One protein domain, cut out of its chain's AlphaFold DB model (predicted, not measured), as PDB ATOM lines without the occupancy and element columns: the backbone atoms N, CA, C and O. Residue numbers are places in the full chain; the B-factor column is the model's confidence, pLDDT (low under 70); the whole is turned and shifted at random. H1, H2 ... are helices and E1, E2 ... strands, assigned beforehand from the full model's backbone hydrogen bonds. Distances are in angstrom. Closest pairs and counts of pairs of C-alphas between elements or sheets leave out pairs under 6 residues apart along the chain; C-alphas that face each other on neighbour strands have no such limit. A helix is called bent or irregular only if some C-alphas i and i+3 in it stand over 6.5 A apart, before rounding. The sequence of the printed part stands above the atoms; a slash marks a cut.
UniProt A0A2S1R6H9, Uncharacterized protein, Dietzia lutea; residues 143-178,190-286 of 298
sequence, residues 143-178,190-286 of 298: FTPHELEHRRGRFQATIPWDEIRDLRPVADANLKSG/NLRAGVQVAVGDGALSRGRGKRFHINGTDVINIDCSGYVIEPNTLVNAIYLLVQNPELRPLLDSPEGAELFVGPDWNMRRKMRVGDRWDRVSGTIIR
ATOM      1  N   PHE A 143     164.858 108.147 178.558       92.06
ATOM      2  CA  PHE A 143     165.999 107.746 177.765       92.06
ATOM      3  C   PHE A 143     166.320 108.926 176.859       92.06
ATOM      4  O   PHE A 143     165.454 109.359 176.101       92.06
ATOM      5  N   THR A 144     167.520 109.474 176.980       92.06
ATOM      6  CA  THR A 144     168.052 110.479 176.050       92.06
ATOM      7  C   THR A 144     169.314 109.914 175.403       92.06
ATOM      8  O   THR A 144     169.866 108.949 175.935       92.06
ATOM      9  N   PRO A 145     169.830 110.480 174.303       93.12
ATOM     10  CA  PRO A 145     171.081 109.996 173.715       93.12
ATOM     11  C   PRO A 145     172.295 110.077 174.647       93.12
ATOM     12  O   PRO A 145     173.254 109.327 174.474       93.12
ATOM     13  N   HIS A 146     172.260 110.967 175.640       93.06
ATOM     14  CA  HIS A 146     173.396 111.245 176.522       93.06
ATOM     15  C   HIS A 146     173.284 110.543 177.877       93.06
ATOM     16  O   HIS A 146     174.288 110.103 178.432       93.06
ATOM     17  N   GLU A 147     172.065 110.385 178.391       94.62
ATOM     18  CA  GLU A 147     171.842 109.916 179.754       94.62
ATOM     19  C   GLU A 147     170.516 109.175 179.948       94.62
ATOM     20  O   GLU A 147     169.525 109.367 179.231       94.62
ATOM     21  N   LEU A 148     170.505 108.355 180.996       95.00
ATOM     22  CA  LEU A 148     169.336 107.715 181.566       95.00
ATOM     23  C   LEU A 148     168.880 108.487 182.807       95.00
ATOM     24  O   LEU A 148     169.544 108.485 183.848       95.00
ATOM     25  N   GLU A 149     167.709 109.110 182.726       92.50
ATOM     26  CA  GLU A 149     167.094 109.797 183.858       92.50
ATOM     27  C   GLU A 149     166.074 108.880 184.545       92.50
ATOM     28  O   GLU A 149     165.084 108.448 183.945       92.50
ATOM     29  N   HIS A 150     166.246 108.640 185.842       89.81
ATOM     30  CA  HIS A 150     165.278 107.927 186.667       89.81
ATOM     31  C   HIS A 150     164.779 108.801 187.813       89.81
ATOM     32  O   HIS A 150     165.530 109.198 188.697       89.81
ATOM     33  N   ARG A 151     163.466 109.022 187.886       85.44
ATOM     34  CA  ARG A 151     162.812 109.635 189.039       85.44
ATOM     35  C   ARG A 151     161.721 108.733 189.589       85.44
ATOM     36  O   ARG A 151     160.854 108.245 188.871       85.44
ATOM     37  N   ARG A 152     161.744 108.552 190.906       77.06
ATOM     38  CA  ARG A 152     160.695 107.856 191.644       77.06
ATOM     39  C   ARG A 152     160.444 108.540 192.972       77.06
ATOM     40  O   ARG A 152     161.252 108.462 193.901       77.06
ATOM     41  N   GLY A 153     159.297 109.198 193.060       75.19
ATOM     42  CA  GLY A 153     158.950 110.009 194.217       75.19
ATOM     43  C   GLY A 153     159.989 111.096 194.471       75.19
ATOM     44  O   GLY A 153     160.168 111.985 193.637       75.19
ATOM     45  N   ARG A 154     160.670 111.028 195.622       73.25
ATOM     46  CA  ARG A 154     161.741 111.970 195.997       73.25
ATOM     47  C   ARG A 154     163.120 111.584 195.460       73.25
ATOM     48  O   ARG A 154     164.014 112.422 195.501       73.25
ATOM     49  N   PHE A 155     163.300 110.349 194.993       80.00
ATOM     50  CA  PHE A 155     164.559 109.917 194.396       80.00
ATOM     51  C   PHE A 155     164.639 110.371 192.941       80.00
ATOM     52  O   PHE A 155     163.669 110.224 192.192       80.00
ATOM     53  N   GLN A 156     165.790 110.906 192.557       88.31
ATOM     54  CA  GLN A 156     166.133 111.306 191.199       88.31
ATOM     55  C   GLN A 156     167.563 110.855 190.926       88.31
ATOM     56  O   GLN A 156     168.426 111.020 191.784       88.31
ATOM     57  N   ALA A 157     167.810 110.295 189.756       89.50
ATOM     58  CA  ALA A 157     169.126 109.944 189.271       89.50
ATOM     59  C   ALA A 157     169.232 110.324 187.800       89.50
ATOM     60  O   ALA A 157     168.283 110.124 187.043       89.50
ATOM     61  N   THR A 158     170.393 110.837 187.438       94.00
ATOM     62  CA  THR A 158     170.797 111.129 186.073       94.00
ATOM     63  C   THR A 158     172.106 110.395 185.860       94.00
ATOM     64  O   THR A 158     173.079 110.647 186.573       94.00
ATOM     65  N   ILE A 159     172.089 109.416 184.963       94.88
ATOM     66  CA  ILE A 159     173.201 108.495 184.751       94.88
ATOM     67  C   ILE A 159     173.630 108.631 183.289       94.88
ATOM     68  O   ILE A 159     172.925 108.111 182.420       94.88
ATOM     69  N   PRO A 160     174.742 109.326 183.005       95.88
ATOM     70  CA  PRO A 160     175.340 109.315 181.675       95.88
ATOM     71  C   PRO A 160     175.612 107.874 181.224       95.88
ATOM     72  O   PRO A 160     175.978 107.024 182.040       95.88
ATOM     73  N   TRP A 161     175.381 107.556 179.949       94.56
ATOM     74  CA  TRP A 161     175.496 106.166 179.479       94.56
ATOM     75  C   TRP A 161     176.915 105.601 179.589       94.56
ATOM     76  O   TRP A 161     177.085 104.399 179.772       94.56
ATOM     77  N   ASP A 162     177.916 106.462 179.459       94.38
ATOM     78  CA  ASP A 162     179.344 106.192 179.626       94.38
ATOM     79  C   ASP A 162     179.755 105.957 181.087       94.38
ATOM     80  O   ASP A 162     180.744 105.279 181.349       94.38
ATOM     81  N   GLU A 163     178.955 106.426 182.043       95.06
ATOM     82  CA  GLU A 163     179.173 106.187 183.472       95.06
ATOM     83  C   GLU A 163     178.620 104.836 183.944       95.06
ATOM     84  O   GLU A 163     178.828 104.452 185.097       95.06
ATOM     85  N   ILE A 164     177.916 104.091 183.086       93.94
ATOM     86  CA  ILE A 164     177.404 102.756 183.409       93.94
ATOM     87  C   ILE A 164     178.524 101.726 183.246       93.94
ATOM     88  O   ILE A 164     178.901 101.364 182.136       93.94
ATOM     89  N   ARG A 165     179.023 101.215 184.374       91.06
ATOM     90  CA  ARG A 165     180.132 100.250 184.422       91.06
ATOM     91  C   ARG A 165     179.670  98.801 184.336       91.06
ATOM     92  O   ARG A 165     180.358  97.969 183.760       91.06
ATOM     93  N   ASP A 166     178.523  98.499 184.936       89.56
ATOM     94  CA  ASP A 166     177.928  97.162 184.934       89.56
ATOM     95  C   ASP A 166     176.410  97.242 185.149       89.56
ATOM     96  O   ASP A 166     175.885  98.198 185.731       89.56
ATOM     97  N   LEU A 167     175.700  96.219 184.680       88.12
ATOM     98  CA  LEU A 167     174.257  96.084 184.790       88.12
ATOM     99  C   LEU A 167     173.898  94.701 185.323       88.12
ATOM    100  O   LEU A 167     174.287  93.674 184.769       88.12
ATOM    101  N   ARG A 168     173.035  94.674 186.340       83.62
ATOM    102  CA  ARG A 168     172.468  93.440 186.881       83.62
ATOM    103  C   ARG A 168     170.942  93.499 186.903       83.62
ATOM    104  O   ARG A 168     170.372  94.403 187.516       83.62
ATOM    105  N   PRO A 169     170.232  92.541 186.287       75.94
ATOM    106  CA  PRO A 169     168.778  92.525 186.321       75.94
ATOM    107  C   PRO A 169     168.309  92.075 187.709       75.94
ATOM    108  O   PRO A 169     168.865  91.145 188.298       75.94
ATOM    109  N   VAL A 170     167.277  92.726 188.241       74.81
ATOM    110  CA  VAL A 170     166.741  92.421 189.572       74.81
ATOM    111  C   VAL A 170     165.234  92.219 189.538       74.81
ATOM    112  O   VAL A 170     164.504  92.917 188.837       74.81
ATOM    113  N   ALA A 171     164.765  91.256 190.331       65.31
ATOM    114  CA  ALA A 171     163.347  90.919 190.439       65.31
ATOM    115  C   ALA A 171     162.522  91.997 191.164       65.31
ATOM    116  O   ALA A 171     161.323  92.125 190.919       65.31
ATOM    117  N   ASP A 172     163.163  92.739 192.072       68.12
ATOM    118  CA  ASP A 172     162.590  93.902 192.748       68.12
ATOM    119  C   ASP A 172     163.678  94.965 192.945       68.12
ATOM    120  O   ASP A 172     164.575  94.818 193.778       68.12
ATOM    121  N   ALA A 173     163.577  96.066 192.203       56.41
ATOM    122  CA  ALA A 173     164.483  97.209 192.329       56.41
ATOM    123  C   ALA A 173     164.366  97.947 193.683       56.41
ATOM    124  O   ALA A 173     165.156  98.847 193.973       56.41
ATOM    125  N   ASN A 174     163.400  97.594 194.541       57.66
ATOM    126  CA  ASN A 174     163.301  98.100 195.914       57.66
ATOM    127  C   ASN A 174     164.089  97.283 196.938       57.66
ATOM    128  O   ASN A 174     164.164  97.701 198.097       57.66
ATOM    129  N   LEU A 175     164.650  96.130 196.558       56.31
ATOM    130  CA  LEU A 175     165.501  95.357 197.455       56.31
ATOM    131  C   LEU A 175     166.746  96.186 197.788       56.31
ATOM    132  O   LEU A 175     167.651  96.360 196.974       56.31
ATOM    133  N   LYS A 176     166.763  96.716 199.013       53.47
ATOM    134  CA  LYS A 176     167.937  97.324 199.636       53.47
ATOM    135  C   LYS A 176     168.915  96.189 199.932       53.47
ATOM    136  O   LYS A 176     168.758  95.491 200.935       53.47
ATOM    137  N   SER A 177     169.878  95.963 199.049       46.59
ATOM    138  CA  SER A 177     170.998  95.057 199.304       46.59
ATOM    139  C   SER A 177     171.783  95.591 200.504       46.59
ATOM    140  O   SER A 177     172.515  96.566 200.393       46.59
ATOM    141  N   GLY A 178     171.564  95.017 201.688       40.59
ATOM    142  CA  GLY A 178     172.246  95.469 202.907       40.59
ATOM    143  C   GLY A 178     171.734  94.876 204.218       40.59
ATOM    144  O   GLY A 178     172.434  94.910 205.221       40.59
ATOM    145  N   ASN A 190     156.768  89.130 186.806       50.16
ATOM    146  CA  ASN A 190     157.836  90.149 186.668       50.16
ATOM    147  C   ASN A 190     157.354  91.614 186.839       50.16
ATOM    148  O   ASN A 190     157.941  92.550 186.308       50.16
ATOM    149  N   LEU A 191     156.281  91.855 187.596       54.34
ATOM    150  CA  LEU A 191     155.620  93.154 187.735       54.34
ATOM    151  C   LEU A 191     156.483  94.211 188.443       54.34
ATOM    152  O   LEU A 191     156.057  95.357 188.523       54.34
ATOM    153  N   ARG A 192     157.648  93.838 188.989       61.78
ATOM    154  CA  ARG A 192     158.581  94.721 189.713       61.78
ATOM    155  C   ARG A 192     160.023  94.648 189.208       61.78
ATOM    156  O   ARG A 192     160.941  95.042 189.929       61.78
ATOM    157  N   ALA A 193     160.217  94.138 187.993       71.94
ATOM    158  CA  ALA A 193     161.548  94.038 187.417       71.94
ATOM    159  C   ALA A 193     162.208  95.420 187.300       71.94
ATOM    160  O   ALA A 193     161.554  96.445 187.089       71.94
ATOM    161  N   GLY A 194     163.524  95.427 187.441       83.12
ATOM    162  CA  GLY A 194     164.349  96.602 187.242       83.12
ATOM    163  C   GLY A 194     165.803  96.208 187.048       83.12
ATOM    164  O   GLY A 194     166.120  95.036 186.827       83.12
ATOM    165  N   VAL A 195     166.690  97.188 187.146       85.88
ATOM    166  CA  VAL A 195     168.121  96.980 186.942       85.88
ATOM    167  C   VAL A 195     168.928  97.668 188.039       85.88
ATOM    168  O   VAL A 195     168.640  98.792 188.444       85.88
ATOM    169  N   GLN A 196     169.909  96.946 188.564       88.88
ATOM    170  CA  GLN A 196     170.997  97.472 189.375       88.88
ATOM    171  C   GLN A 196     172.082  97.961 188.427       88.88
ATOM    172  O   GLN A 196     172.605  97.173 187.644       88.88
ATOM    173  N   VAL A 197     172.384  99.251 188.486       89.62
ATOM    174  CA  VAL A 197     173.367  99.900 187.619       89.62
ATOM    175  C   VAL A 197     174.568 100.264 188.469       89.62
ATOM    176  O   VAL A 197     174.435 101.088 189.371       89.62
ATOM    177  N   ALA A 198     175.715  99.645 188.211       89.81
ATOM    178  CA  ALA A 198     176.979 100.097 188.770       89.81
ATOM    179  C   ALA A 198     177.417 101.351 188.011       89.81
ATOM    180  O   ALA A 198     177.501 101.330 186.783       89.81
ATOM    181  N   VAL A 199     177.657 102.437 188.736       91.62
ATOM    182  CA  VAL A 199     177.903 103.760 188.164       91.62
ATOM    183  C   VAL A 199     179.267 104.313 188.564       91.62
ATOM    184  O   VAL A 199     179.786 103.991 189.634       91.62
ATOM    185  N   GLY A 200     179.844 105.139 187.694       88.25
ATOM    186  CA  GLY A 200     181.013 105.957 187.992       88.25
ATOM    187  C   GLY A 200     180.675 107.334 188.573       88.25
ATOM    188  O   GLY A 200     179.548 107.599 189.010       88.25
ATOM    189  N   ASP A 201     181.687 108.199 188.622       86.31
ATOM    190  CA  ASP A 201     181.653 109.461 189.367       86.31
ATOM    191  C   ASP A 201     180.748 110.514 188.713       86.31
ATOM    192  O   ASP A 201     180.198 111.370 189.412       86.31
ATOM    193  N   GLY A 202     180.519 110.421 187.399       82.06
ATOM    194  CA  GLY A 202     179.620 111.317 186.669       82.06
ATOM    195  C   GLY A 202     178.130 111.076 186.942       82.06
ATOM    196  O   GLY A 202     177.296 111.918 186.606       82.06
ATOM    197  N   ALA A 203     177.755 109.968 187.593       86.69
ATOM    198  CA  ALA A 203     176.357 109.680 187.901       86.69
ATOM    199  C   ALA A 203     175.831 110.507 189.085       86.69
ATOM    200  O   ALA A 203     176.194 110.322 190.259       86.69
ATOM    201  N   LEU A 204     174.868 111.377 188.789       87.31
ATOM    202  CA  LEU A 204     174.247 112.264 189.761       87.31
ATOM    203  C   LEU A 204     173.007 111.613 190.365       87.31
ATOM    204  O   LEU A 204     172.170 111.041 189.670       87.31
ATOM    205  N   SER A 205     172.837 111.736 191.681       86.00
ATOM    206  CA  SER A 205     171.592 111.333 192.336       86.00
ATOM    207  C   SER A 205     171.200 112.281 193.464       86.00
ATOM    208  O   SER A 205     172.038 112.886 194.131       86.00
ATOM    209  N   ARG A 206     169.891 112.427 193.668       80.38
ATOM    210  CA  ARG A 206     169.272 113.217 194.731       80.38
ATOM    211  C   ARG A 206     168.213 112.375 195.435       80.38
ATOM    212  O   ARG A 206     167.414 111.689 194.802       80.38
ATOM    213  N   GLY A 207     168.170 112.479 196.761       68.12
ATOM    214  CA  GLY A 207     167.248 111.719 197.606       68.12
ATOM    215  C   GLY A 207     167.830 110.387 198.088       68.12
ATOM    216  O   GLY A 207     168.671 109.770 197.445       68.12
ATOM    217  N   ARG A 208     167.394 109.943 199.272       63.12
ATOM    218  CA  ARG A 208     167.918 108.735 199.928       63.12
ATOM    219  C   ARG A 208     167.180 107.477 199.454       63.12
ATOM    220  O   ARG A 208     165.971 107.516 199.239       63.12
ATOM    221  N   GLY A 209     167.887 106.345 199.393       67.19
ATOM    222  CA  GLY A 209     167.273 105.008 199.412       67.19
ATOM    223  C   GLY A 209     167.357 104.165 198.139       67.19
ATOM    224  O   GLY A 209     166.826 103.056 198.161       67.19
ATOM    225  N   LYS A 210     168.000 104.655 197.070       71.44
ATOM    226  CA  LYS A 210     168.220 103.898 195.821       71.44
ATOM    227  C   LYS A 210     169.646 103.939 195.258       71.44
ATOM    228  O   LYS A 210     169.909 103.181 194.333       71.44
ATOM    229  N   ARG A 211     170.534 104.781 195.806       81.88
ATOM    230  CA  ARG A 211     171.990 104.713 195.600       81.88
ATOM    231  C   ARG A 211     172.613 104.003 196.798       81.88
ATOM    232  O   ARG A 211     172.266 104.320 197.939       81.88
ATOM    233  N   PHE A 212     173.481 103.043 196.526       82.31
ATOM    234  CA  PHE A 212     174.158 102.196 197.500       82.31
ATOM    235  C   PHE A 212     175.631 102.104 197.139       82.31
ATOM    236  O   PHE A 212     175.979 102.267 195.979       82.31
ATOM    237  N   HIS A 213     176.465 101.786 198.118       81.12
ATOM    238  CA  HIS A 213     177.861 101.459 197.881       81.12
ATOM    239  C   HIS A 213     178.056  99.969 198.165       81.12
ATOM    240  O   HIS A 213     177.745  99.507 199.266       81.12
ATOM    241  N   ILE A 214     178.483  99.202 197.164       78.94
ATOM    242  CA  ILE A 214     178.629  97.745 197.231       78.94
ATOM    243  C   ILE A 214     180.013  97.389 196.696       78.94
ATOM    244  O   ILE A 214     180.312  97.655 195.537       78.94
ATOM    245  N   ASN A 215     180.845  96.763 197.533       79.06
ATOM    246  CA  ASN A 215     182.180  96.280 197.159       79.06
ATOM    247  C   ASN A 215     183.065  97.343 196.474       79.06
ATOM    248  O   ASN A 215     183.741  97.036 195.498       79.06
ATOM    249  N   GLY A 216     183.051  98.590 196.957       77.44
ATOM    250  CA  GLY A 216     183.859  99.670 196.376       77.44
ATOM    251  C   GLY A 216     183.202 100.409 195.207       77.44
ATOM    252  O   GLY A 216     183.768 101.384 194.723       77.44
ATOM    253  N   THR A 217     182.006  99.997 194.780       84.12
ATOM    254  CA  THR A 217     181.314 100.570 193.621       84.12
ATOM    255  C   THR A 217     179.971 101.163 194.019       84.12
ATOM    256  O   THR A 217     179.203 100.564 194.779       84.12
ATOM    257  N   ASP A 218     179.655 102.330 193.468       88.12
ATOM    258  CA  ASP A 218     178.339 102.932 193.621       88.12
ATOM    259  C   ASP A 218     177.325 102.250 192.702       88.12
ATOM    260  O   ASP A 218     177.569 102.024 191.522       88.12
ATOM    261  N   VAL A 219     176.164 101.911 193.252       88.06
ATOM    262  CA  VAL A 219     175.097 101.186 192.562       88.06
ATOM    263  C   VAL A 219     173.786 101.939 192.709       88.06
ATOM    264  O   VAL A 219     173.393 102.310 193.817       88.06
ATOM    265  N   ILE A 220     173.077 102.132 191.601       89.56
ATOM    266  CA  ILE A 220     171.752 102.748 191.559       89.56
ATOM    267  C   ILE A 220     170.714 101.723 191.098       89.56
ATOM    268  O   ILE A 220     170.845 101.114 190.039       89.56
ATOM    269  N   ASN A 221     169.640 101.559 191.873       87.69
ATOM    270  CA  ASN A 221     168.516 100.704 191.486       87.69
ATOM    271  C   ASN A 221     167.489 101.478 190.647       87.69
ATOM    272  O   ASN A 221     166.749 102.331 191.163       87.69
ATOM    273  N   ILE A 222     167.358 101.101 189.380       88.44
ATOM    274  CA  ILE A 222     166.339 101.604 188.463       88.44
ATOM    275  C   ILE A 222     165.129 100.678 188.506       88.44
ATOM    276  O   ILE A 222     165.240  99.475 188.280       88.44
ATOM    277  N   ASP A 223     163.961 101.238 188.826       85.00
ATOM    278  CA  ASP A 223     162.700 100.494 188.794       85.00
ATOM    279  C   ASP A 223     162.007 100.690 187.445       85.00
ATOM    280  O   ASP A 223     161.700 101.826 187.087       85.00
ATOM    281  N   CYS A 224     161.731  99.587 186.748       81.75
ATOM    282  CA  CYS A 224     161.058  99.569 185.451       81.75
ATOM    283  C   CYS A 224     159.568  99.198 185.562       81.75
ATOM    284  O   CYS A 224     158.916  98.932 184.556       81.75
ATOM    285  N   SER A 225     159.000  99.158 186.770       74.94
ATOM    286  CA  SER A 225     157.584  98.865 186.996       74.94
ATOM    287  C   SER A 225     156.675 100.090 186.956       74.94
ATOM    288  O   SER A 225     157.083 101.215 187.244       74.94
ATOM    289  N   GLY A 226     155.398  99.848 186.641       68.94
ATOM    290  CA  GLY A 226     154.358 100.879 186.638       68.94
ATOM    291  C   GLY A 226     154.303 101.736 185.371       68.94
ATOM    292  O   GLY A 226     153.575 102.721 185.362       68.94
ATOM    293  N   TYR A 227     155.034 101.366 184.316       72.81
ATOM    294  CA  TYR A 227     154.984 102.021 183.008       72.81
ATOM    295  C   TYR A 227     154.019 101.300 182.055       72.81
ATOM    296  O   TYR A 227     153.648 100.148 182.276       72.81
ATOM    297  N   VAL A 228     153.611 101.995 180.985       71.50
ATOM    298  CA  VAL A 228     152.833 101.402 179.877       71.50
ATOM    299  C   VAL A 228     153.666 100.349 179.143       71.50
ATOM    300  O   VAL A 228     153.148  99.310 178.741       71.50
ATOM    301  N   ILE A 229     154.965 100.618 178.995       72.88
ATOM    302  CA  ILE A 229     155.937  99.673 178.450       72.88
ATOM    303  C   ILE A 229     156.226  98.609 179.512       72.88
ATOM    304  O   ILE A 229     156.371  98.908 180.697       72.88
ATOM    305  N   GLU A 230     156.296  97.354 179.075       74.06
ATOM    306  CA  GLU A 230     156.536  96.217 179.958       74.06
ATOM    307  C   GLU A 230     157.930  96.305 180.626       74.06
ATOM    308  O   GLU A 230     158.899  96.711 179.977       74.06
ATOM    309  N   PRO A 231     158.063  95.933 181.917       76.81
ATOM    310  CA  PRO A 231     159.313  96.115 182.654       76.81
ATOM    311  C   PRO A 231     160.537  95.421 182.046       76.81
ATOM    312  O   PRO A 231     161.612  96.018 182.034       76.81
ATOM    313  N   ASN A 232     160.414  94.193 181.527       75.81
ATOM    314  CA  ASN A 232     161.550  93.495 180.914       75.81
ATOM    315  C   ASN A 232     161.939  94.130 179.578       75.81
ATOM    316  O   ASN A 232     163.119  94.149 179.253       75.81
ATOM    317  N   THR A 233     160.989  94.691 178.826       80.25
ATOM    318  CA  THR A 233     161.302  95.495 177.638       80.25
ATOM    319  C   THR A 233     162.148  96.714 177.999       80.25
ATOM    320  O   THR A 233     163.146  96.972 177.336       80.25
ATOM    321  N   LEU A 234     161.809  97.423 179.080       86.00
ATOM    322  CA  LEU A 234     162.612  98.553 179.564       86.00
ATOM    323  C   LEU A 234     163.996  98.109 180.050       86.00
ATOM    324  O   LEU A 234     164.988  98.756 179.737       86.00
ATOM    325  N   VAL A 235     164.078  96.993 180.782       85.38
ATOM    326  CA  VAL A 235     165.365  96.408 181.191       85.38
ATOM    327  C   VAL A 235     166.205  96.064 179.957       85.38
ATOM    328  O   VAL A 235     167.359  96.474 179.885       85.38
ATOM    329  N   ASN A 236     165.626  95.387 178.963       83.62
ATOM    330  CA  ASN A 236     166.309  95.039 177.717       83.62
ATOM    331  C   ASN A 236     166.766  96.280 176.943       83.62
ATOM    332  O   ASN A 236     167.883  96.276 176.443       83.62
ATOM    333  N   ALA A 237     165.959  97.343 176.884       88.38
ATOM    334  CA  ALA A 237     166.348  98.597 176.241       88.38
ATOM    335  C   ALA A 237     167.575  99.228 176.920       88.38
ATOM    336  O   ALA A 237     168.497  99.655 176.231       88.38
ATOM    337  N   ILE A 238     167.640  99.218 178.261       91.75
ATOM    338  CA  ILE A 238     168.820  99.695 179.006       91.75
ATOM    339  C   ILE A 238     170.057  98.860 178.646       91.75
ATOM    340  O   ILE A 238     171.100  99.429 178.341       91.75
ATOM    341  N   TYR A 239     169.947  97.526 178.629       89.19
ATOM    342  CA  TYR A 239     171.060  96.665 178.205       89.19
ATOM    343  C   TYR A 239     171.497  96.948 176.770       89.19
ATOM    344  O   TYR A 239     172.691  97.076 176.515       89.19
ATOM    345  N   LEU A 240     170.536  97.057 175.852       88.06
ATOM    346  CA  LEU A 240     170.784  97.282 174.434       88.06
ATOM    347  C   LEU A 240     171.550  98.592 174.212       88.06
ATOM    348  O   LEU A 240     172.560  98.582 173.519       88.06
ATOM    349  N   LEU A 241     171.123  99.683 174.851       92.38
ATOM    350  CA  LEU A 241     171.746 101.010 174.742       92.38
ATOM    351  C   LEU A 241     173.121 101.104 175.418       92.38
ATOM    352  O   LEU A 241     173.974 101.890 174.999       92.38
ATOM    353  N   VAL A 242     173.354 100.309 176.465       92.81
ATOM    354  CA  VAL A 242     174.676 100.206 177.095       92.81
ATOM    355  C   VAL A 242     175.635  99.423 176.203       92.81
ATOM    356  O   VAL A 242     176.755  99.874 175.994       92.81
ATOM    357  N   GLN A 243     175.185  98.303 175.633       90.38
ATOM    358  CA  GLN A 243     176.007  97.433 174.785       90.38
ATOM    359  C   GLN A 243     176.263  97.994 173.381       90.38
ATOM    360  O   GLN A 243     177.271  97.640 172.783       90.38
ATOM    361  N   ASN A 244     175.380  98.859 172.875       92.44
ATOM    362  CA  ASN A 244     175.411  99.369 171.502       92.44
ATOM    363  C   ASN A 244     175.299 100.908 171.518       92.44
ATOM    364  O   ASN A 244     174.197 101.457 171.376       92.44
ATOM    365  N   PRO A 245     176.408 101.634 171.775       94.69
ATOM    366  CA  PRO A 245     176.407 103.093 171.882       94.69
ATOM    367  C   PRO A 245     175.883 103.829 170.643       94.69
ATOM    368  O   PRO A 245     175.301 104.906 170.765       94.69
ATOM    369  N   GLU A 246     176.045 103.237 169.464       92.88
ATOM    370  CA  GLU A 246     175.584 103.741 168.173       92.88
ATOM    371  C   GLU A 246     174.056 103.816 168.048       92.88
ATOM    372  O   GLU A 246     173.553 104.548 167.201       92.88
ATOM    373  N   LEU A 247     173.310 103.110 168.907       91.31
ATOM    374  CA  LEU A 247     171.846 103.169 168.938       91.31
ATOM    375  C   LEU A 247     171.315 104.350 169.760       91.31
ATOM    376  O   LEU A 247     170.146 104.704 169.640       91.31
ATOM    377  N   ARG A 248     172.146 104.973 170.604       94.06
ATOM    378  CA  ARG A 248     171.720 106.067 171.495       94.06
ATOM    379  C   ARG A 248     171.216 107.304 170.738       94.06
ATOM    380  O   ARG A 248     170.197 107.840 171.167       94.06
ATOM    381  N   PRO A 249     171.830 107.744 169.619       93.62
ATOM    382  CA  PRO A 249     171.306 108.858 168.826       93.62
ATOM    383  C   PRO A 249     169.885 108.631 168.294       93.62
ATOM    384  O   PRO A 249     169.147 109.595 168.120       93.62
ATOM    385  N   LEU A 250     169.463 107.372 168.100       90.31
ATOM    386  CA  LEU A 250     168.102 107.047 167.657       90.31
ATOM    387  C   LEU A 250     167.038 107.427 168.696       90.31
ATOM    388  O   LEU A 250     165.867 107.533 168.359       90.31
ATOM    389  N   LEU A 251     167.410 107.649 169.962       89.12
ATOM    390  CA  LEU A 251     166.465 108.072 171.002       89.12
ATOM    391  C   LEU A 251     165.868 109.465 170.751       89.12
ATOM    392  O   LEU A 251     164.791 109.750 171.274       89.12
ATOM    393  N   ASP A 252     166.530 110.297 169.941       89.69
ATOM    394  CA  ASP A 252     166.013 111.599 169.501       89.69
ATOM    395  C   ASP A 252     165.187 111.509 168.207       89.69
ATOM    396  O   ASP A 252     164.660 112.518 167.731       89.69
ATOM    397  N   SER A 253     165.044 110.310 167.637       85.81
ATOM    398  CA  SER A 253     164.340 110.077 166.383       85.81
ATOM    399  C   SER A 253     163.103 109.179 166.569       85.81
ATOM    400  O   SER A 253     162.980 108.460 167.567       85.81
ATOM    401  N   PRO A 254     162.135 109.206 165.630       78.94
ATOM    402  CA  PRO A 254     160.974 108.315 165.672       78.94
ATOM    403  C   PRO A 254     161.346 106.825 165.688       78.94
ATOM    404  O   PRO A 254     160.653 106.026 166.319       78.94
ATOM    405  N   GLU A 255     162.455 106.456 165.044       78.50
ATOM    406  CA  GLU A 255     163.003 105.095 165.004       78.50
ATOM    407  C   GLU A 255     163.408 104.601 166.402       78.50
ATOM    408  O   GLU A 255     163.346 103.404 166.684       78.50
ATOM    409  N   GLY A 256     163.715 105.510 167.335       79.19
ATOM    410  CA  GLY A 256     163.962 105.179 168.737       79.19
ATOM    411  C   GLY A 256     162.805 104.442 169.410       79.19
ATOM    412  O   GLY A 256     163.032 103.671 170.343       79.19
ATOM    413  N   ALA A 257     161.566 104.595 168.924       81.19
ATOM    414  CA  ALA A 257     160.421 103.834 169.422       81.19
ATOM    415  C   ALA A 257     160.605 102.318 169.238       81.19
ATOM    416  O   ALA A 257     160.160 101.531 170.084       81.19
ATOM    417  N   GLU A 258     161.311 101.897 168.186       81.31
ATOM    418  CA  GLU A 258     161.586 100.488 167.926       81.31
ATOM    419  C   GLU A 258     162.445  99.876 169.031       81.31
ATOM    420  O   GLU A 258     162.272  98.702 169.345       81.31
ATOM    421  N   LEU A 259     163.292 100.653 169.720       79.75
ATOM    422  CA  LEU A 259     164.099 100.214 170.873       79.75
ATOM    423  C   LEU A 259     163.256  99.782 172.085       79.75
ATOM    424  O   LEU A 259     163.747  99.067 172.955       79.75
ATOM    425  N   PHE A 260     161.963 100.114 172.094       82.19
ATOM    426  CA  PHE A 260     161.027  99.790 173.172       82.19
ATOM    427  C   PHE A 260     159.941  98.785 172.767       82.19
ATOM    428  O   PHE A 260     158.963  98.587 173.492       82.19
ATOM    429  N   VAL A 261     160.114  98.105 171.632       78.25
ATOM    430  CA  VAL A 261     159.308  96.939 171.257       78.25
ATOM    431  C   VAL A 261     159.782  95.718 172.048       78.25
ATOM    432  O   VAL A 261     160.971  95.409 172.101       78.25
ATOM    433  N   GLY A 262     158.855  95.036 172.714       71.19
ATOM    434  CA  GLY A 262     159.144  93.832 173.491       71.19
ATOM    435  C   GLY A 262     158.767  92.547 172.758       71.19
ATOM    436  O   GLY A 262     158.027  92.604 171.775       71.19
ATOM    437  N   PRO A 263     159.178  91.383 173.288       69.31
ATOM    438  CA  PRO A 263     158.702  90.105 172.782       69.31
ATOM    439  C   PRO A 263     157.178  89.983 172.935       69.31
ATOM    440  O   PRO A 263     156.559  90.619 173.803       69.31
ATOM    441  N   ASP A 264     156.564  89.126 172.118       70.19
ATOM    442  CA  ASP A 264     155.138  88.822 172.222       70.19
ATOM    443  C   ASP A 264     154.772  88.193 173.582       70.19
ATOM    444  O   ASP A 264     155.616  87.727 174.354       70.19
ATOM    445  N   TRP A 265     153.475  88.149 173.897       63.75
ATOM    446  CA  TRP A 265     152.981  87.601 175.165       63.75
ATOM    447  C   TRP A 265     153.419  86.155 175.454       63.75
ATOM    448  O   TRP A 265     153.745  85.824 176.599       63.75
ATOM    449  N   ASN A 266     153.436  85.293 174.438       69.44
ATOM    450  CA  ASN A 266     153.761  83.878 174.584       69.44
ATOM    451  C   ASN A 266     155.241  83.651 174.880       69.44
ATOM    452  O   ASN A 266     155.570  82.715 175.618       69.44
ATOM    453  N   MET A 267     156.107  84.496 174.331       72.00
ATOM    454  CA  MET A 267     157.527  84.525 174.641       72.00
ATOM    455  C   MET A 267     157.758  85.133 176.034       72.00
ATOM    456  O   MET A 267     158.427  84.527 176.872       72.00
ATOM    457  N   ARG A 268     157.084  86.248 176.352       68.12
ATOM    458  CA  ARG A 268     157.170  86.936 177.656       68.12
ATOM    459  C   ARG A 268     156.867  86.035 178.846       68.12
ATOM    460  O   ARG A 268     157.637  86.011 179.799       68.12
ATOM    461  N   ARG A 269     155.787  85.243 178.801       68.00
ATOM    462  CA  ARG A 269     155.420  84.341 179.918       68.00
ATOM    463  C   ARG A 269     156.457  83.246 180.203       68.00
ATOM    464  O   ARG A 269     156.365  82.577 181.228       68.00
ATOM    465  N   LYS A 270     157.406  83.029 179.285       76.00
ATOM    466  CA  LYS A 270     158.488  82.046 179.415       76.00
ATOM    467  C   LYS A 270     159.797  82.673 179.904       76.00
ATOM    468  O   LYS A 270     160.719  81.909 180.207       76.00
ATOM    469  N   MET A 271     159.900  84.004 179.956       71.88
ATOM    470  CA  MET A 271     161.089  84.723 180.417       71.88
ATOM    471  C   MET A 271     161.142  84.781 181.946       71.88
ATOM    472  O   MET A 271     160.133  84.985 182.621       71.88
ATOM    473  N   ARG A 272     162.339  84.596 182.494       71.38
ATOM    474  CA  ARG A 272     162.676  84.751 183.911       71.38
ATOM    475  C   ARG A 272     163.377  86.082 184.132       71.38
ATOM    476  O   ARG A 272     163.800  86.744 183.191       71.38
ATOM    477  N   VAL A 273     163.533  86.448 185.399       62.28
ATOM    478  CA  VAL A 273     164.380  87.580 185.777       62.28
ATOM    479  C   VAL A 273     165.797  87.334 185.265       62.28
ATOM    480  O   VAL A 273     166.400  86.311 185.579       62.28
ATOM    481  N   GLY A 274     166.293  88.284 184.480       64.31
ATOM    482  CA  GLY A 274     167.616  88.254 183.866       64.31
ATOM    483  C   GLY A 274     167.694  87.607 182.492       64.31
ATOM    484  O   GLY A 274     168.680  87.839 181.800       64.31
ATOM    485  N   ASP A 275     166.659  86.886 182.060       72.19
ATOM    486  CA  ASP A 275     166.581  86.458 180.667       72.19
ATOM    487  C   ASP A 275     166.521  87.689 179.754       72.19
ATOM    488  O   ASP A 275     165.773  88.636 180.014       72.19
ATOM    489  N   ARG A 276     167.280  87.650 178.661       71.75
ATOM    490  CA  ARG A 276     167.266  88.670 177.612       71.75
ATOM    491  C   ARG A 276     166.489  88.147 176.413       71.75
ATOM    492  O   ARG A 276     166.424  86.943 176.171       71.75
ATOM    493  N   TRP A 277     165.864  89.048 175.671       76.69
ATOM    494  CA  TRP A 277     165.244  88.709 174.394       76.69
ATOM    495  C   TRP A 277     166.148  89.198 173.275       76.69
ATOM    496  O   TRP A 277     166.458  90.387 173.216       76.69
ATOM    497  N   ASP A 278     166.573  88.280 172.417       77.19
ATOM    498  CA  ASP A 278     167.270  88.627 171.191       77.19
ATOM    499  C   ASP A 278     166.243  88.983 170.118       77.19
ATOM    500  O   ASP A 278     165.390  88.174 169.748       77.19
ATOM    501  N   ARG A 279     166.338  90.214 169.620       69.12
ATOM    502  CA  ARG A 279     165.454  90.752 168.587       69.12
ATOM    503  C   ARG A 279     165.711  90.161 167.213       69.12
ATOM    504  O   ARG A 279     164.768  90.057 166.440       69.12
ATOM    505  N   VAL A 280     166.957  89.794 166.918       74.81
ATOM    506  CA  VAL A 280     167.351  89.299 165.596       74.81
ATOM    507  C   VAL A 280     166.864  87.867 165.427       74.81
ATOM    508  O   VAL A 280     166.193  87.551 164.451       74.81
ATOM    509  N   SER A 281     167.144  87.006 166.408       80.06
ATOM    510  CA  SER A 281     166.677  85.616 166.372       80.06
ATOM    511  C   SER A 281     165.237  85.438 166.863       80.06
ATOM    512  O   SER A 281     164.632  84.387 166.653       80.06
ATOM    513  N   GLY A 282     164.686  86.428 167.569       79.50
ATOM    514  CA  GLY A 282     163.399  86.317 168.247       79.50
ATOM    515  C   GLY A 282     163.424  85.375 169.458       79.50
ATOM    516  O   GLY A 282     162.360  85.037 169.976       79.50
ATOM    517  N   THR A 283     164.596  84.932 169.926       83.75
ATOM    518  CA  THR A 283     164.723  83.907 170.976       83.75
ATOM    519  C   THR A 283     165.016  84.487 172.363       83.75
ATOM    520  O   THR A 283     165.388  85.649 172.525       83.75
ATOM    521  N   ILE A 284     164.804  83.678 173.408       80.81
ATOM    522  CA  ILE A 284     165.154  84.043 174.787       80.81
ATOM    523  C   ILE A 284     166.583  83.581 175.061       80.81
ATOM    524  O   ILE A 284     166.827  82.377 175.170       80.81
ATOM    525  N   ILE A 285     167.488  84.529 175.271       82.50
ATOM    526  CA  ILE A 285     168.811  84.280 175.838       82.50
ATOM    527  C   ILE A 285     168.632  84.123 177.349       82.50
ATOM    528  O   ILE A 285     168.202  85.049 178.042       82.50
ATOM    529  N   ARG A 286     168.910  82.929 177.870       81.31
ATOM    530  CA  ARG A 286     168.760  82.647 179.302       81.31
ATOM    531  C   ARG A 286     169.895  83.285 180.088       81.31
ATOM    532  O   ARG A 286     171.038  83.226 179.653       81.31
TER     533      ARG A 286
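AT A GLANCE: This is residues 143 to 178 and 190 to 286 of the 298 residues of an uncharacterized protein of Dietzia lutea (UniProt A0A2S1R6H9). Two antiparallel sheets, E3 E4 E7 E6 and E1 E2 E5 in those orders, face each other with strands crossed in a small sandwich, and H1 packs along E3 and E4. H3 packs steeply on H1, with H2 near both; farther out lie the short H4 and a tail, residues 269 to 286, with no named element. The printed part has 133 residues with seven named strands, E1 to E7, then four named helices, H1 to H4, and its class is mixed, helices and strands. It is compact, with a radius of gyration of the C-alphas of 14.4 A and spans of 38 by 31 by 26 A.

HOW THE PARTS SIT: Start at the larger, strongly twisted sheet: E3, residues 164 to 170, E4, residues 194 to 199, E7, residues 217 to 223, and E6, residues 211 to 214. Look there for N 168 and O 196 at 2.9 A, N 197 and O 220 at 2.9 A, and, in the hairpin E6 and E7, N 214 and O 217 at 2.8 A, within hydrogen-bond range. In the other sheet, E1, residues 147 to 152, and E2, residues 155 to 160, are a hairpin with N 150 and O 157 at 2.8 A; E2 and E5, residues 204 to 206, have N 158 and O 204 at 2.9 A. The sheets form a sandwich, two sheets face to face: the facing parts are 9.8 A centre to centre, with strands at 53 degrees. H1, residues 231 to 243, is on the larger sheet, making two layers, a helix on one face of a sheet, at a height over the sheet of 9.5 A. It lies over E3 and E4 and along the strands, at 13 degrees to E4 on the local plane; the closest C-alphas of H1 and E4 are those of Val 235 and Gly 194, 6.1 A. H3, residues 254 to 260, touches residues 233 to 237 of H1 alone, at a steep tilt of 66 degrees, opposite ways; the closest C-alphas are those of Ala 237 and Leu 259, 6.0 A. H2, residues 245 to 252, is close but not clearly touching H1, the closest C-alphas being those of Leu 241 and Arg 248, 6.0 A. H4, residues 265 to 268, touches no helix. In H1 every O i to N i+4 pair is within hydrogen-bond range; H2 has 0 of 4 and H3 0 of 3, beside 4 of 5 and 4 of 4 O i to N i+3 pairs, and H4 is too short for an i+4 pair.

IN THESE COORDINATES: Find C-alpha 147 at (171.842, 109.916, 179.754), where E1 begins its 16.4 A; E2 measures 16.7 A, E3 16.1 A, E4 15.4 A and E7 19.2 A. H1 runs 18.5 A from C-alpha 231 at (159.313, 96.115, 182.654). H2 is irregular, but only just: C-alphas 246 and 249 are 6.7 A apart. H4 ends at C-alpha 268, (157.170, 86.936, 177.656).

THE WHOLE: The two C-alphas farthest apart are those of Gly 178 and Pro 254, 41.0 A. Residues 179 to 189 are not printed, and C-alphas 178 and 190 are 22.4 A apart across this cut, in the link from E3 to E4. Of the links printed whole, none is long. Mean pLDDT of the printed part is 80.2; 23 residues are under 70, among them 171 to 178 and 190 to 192.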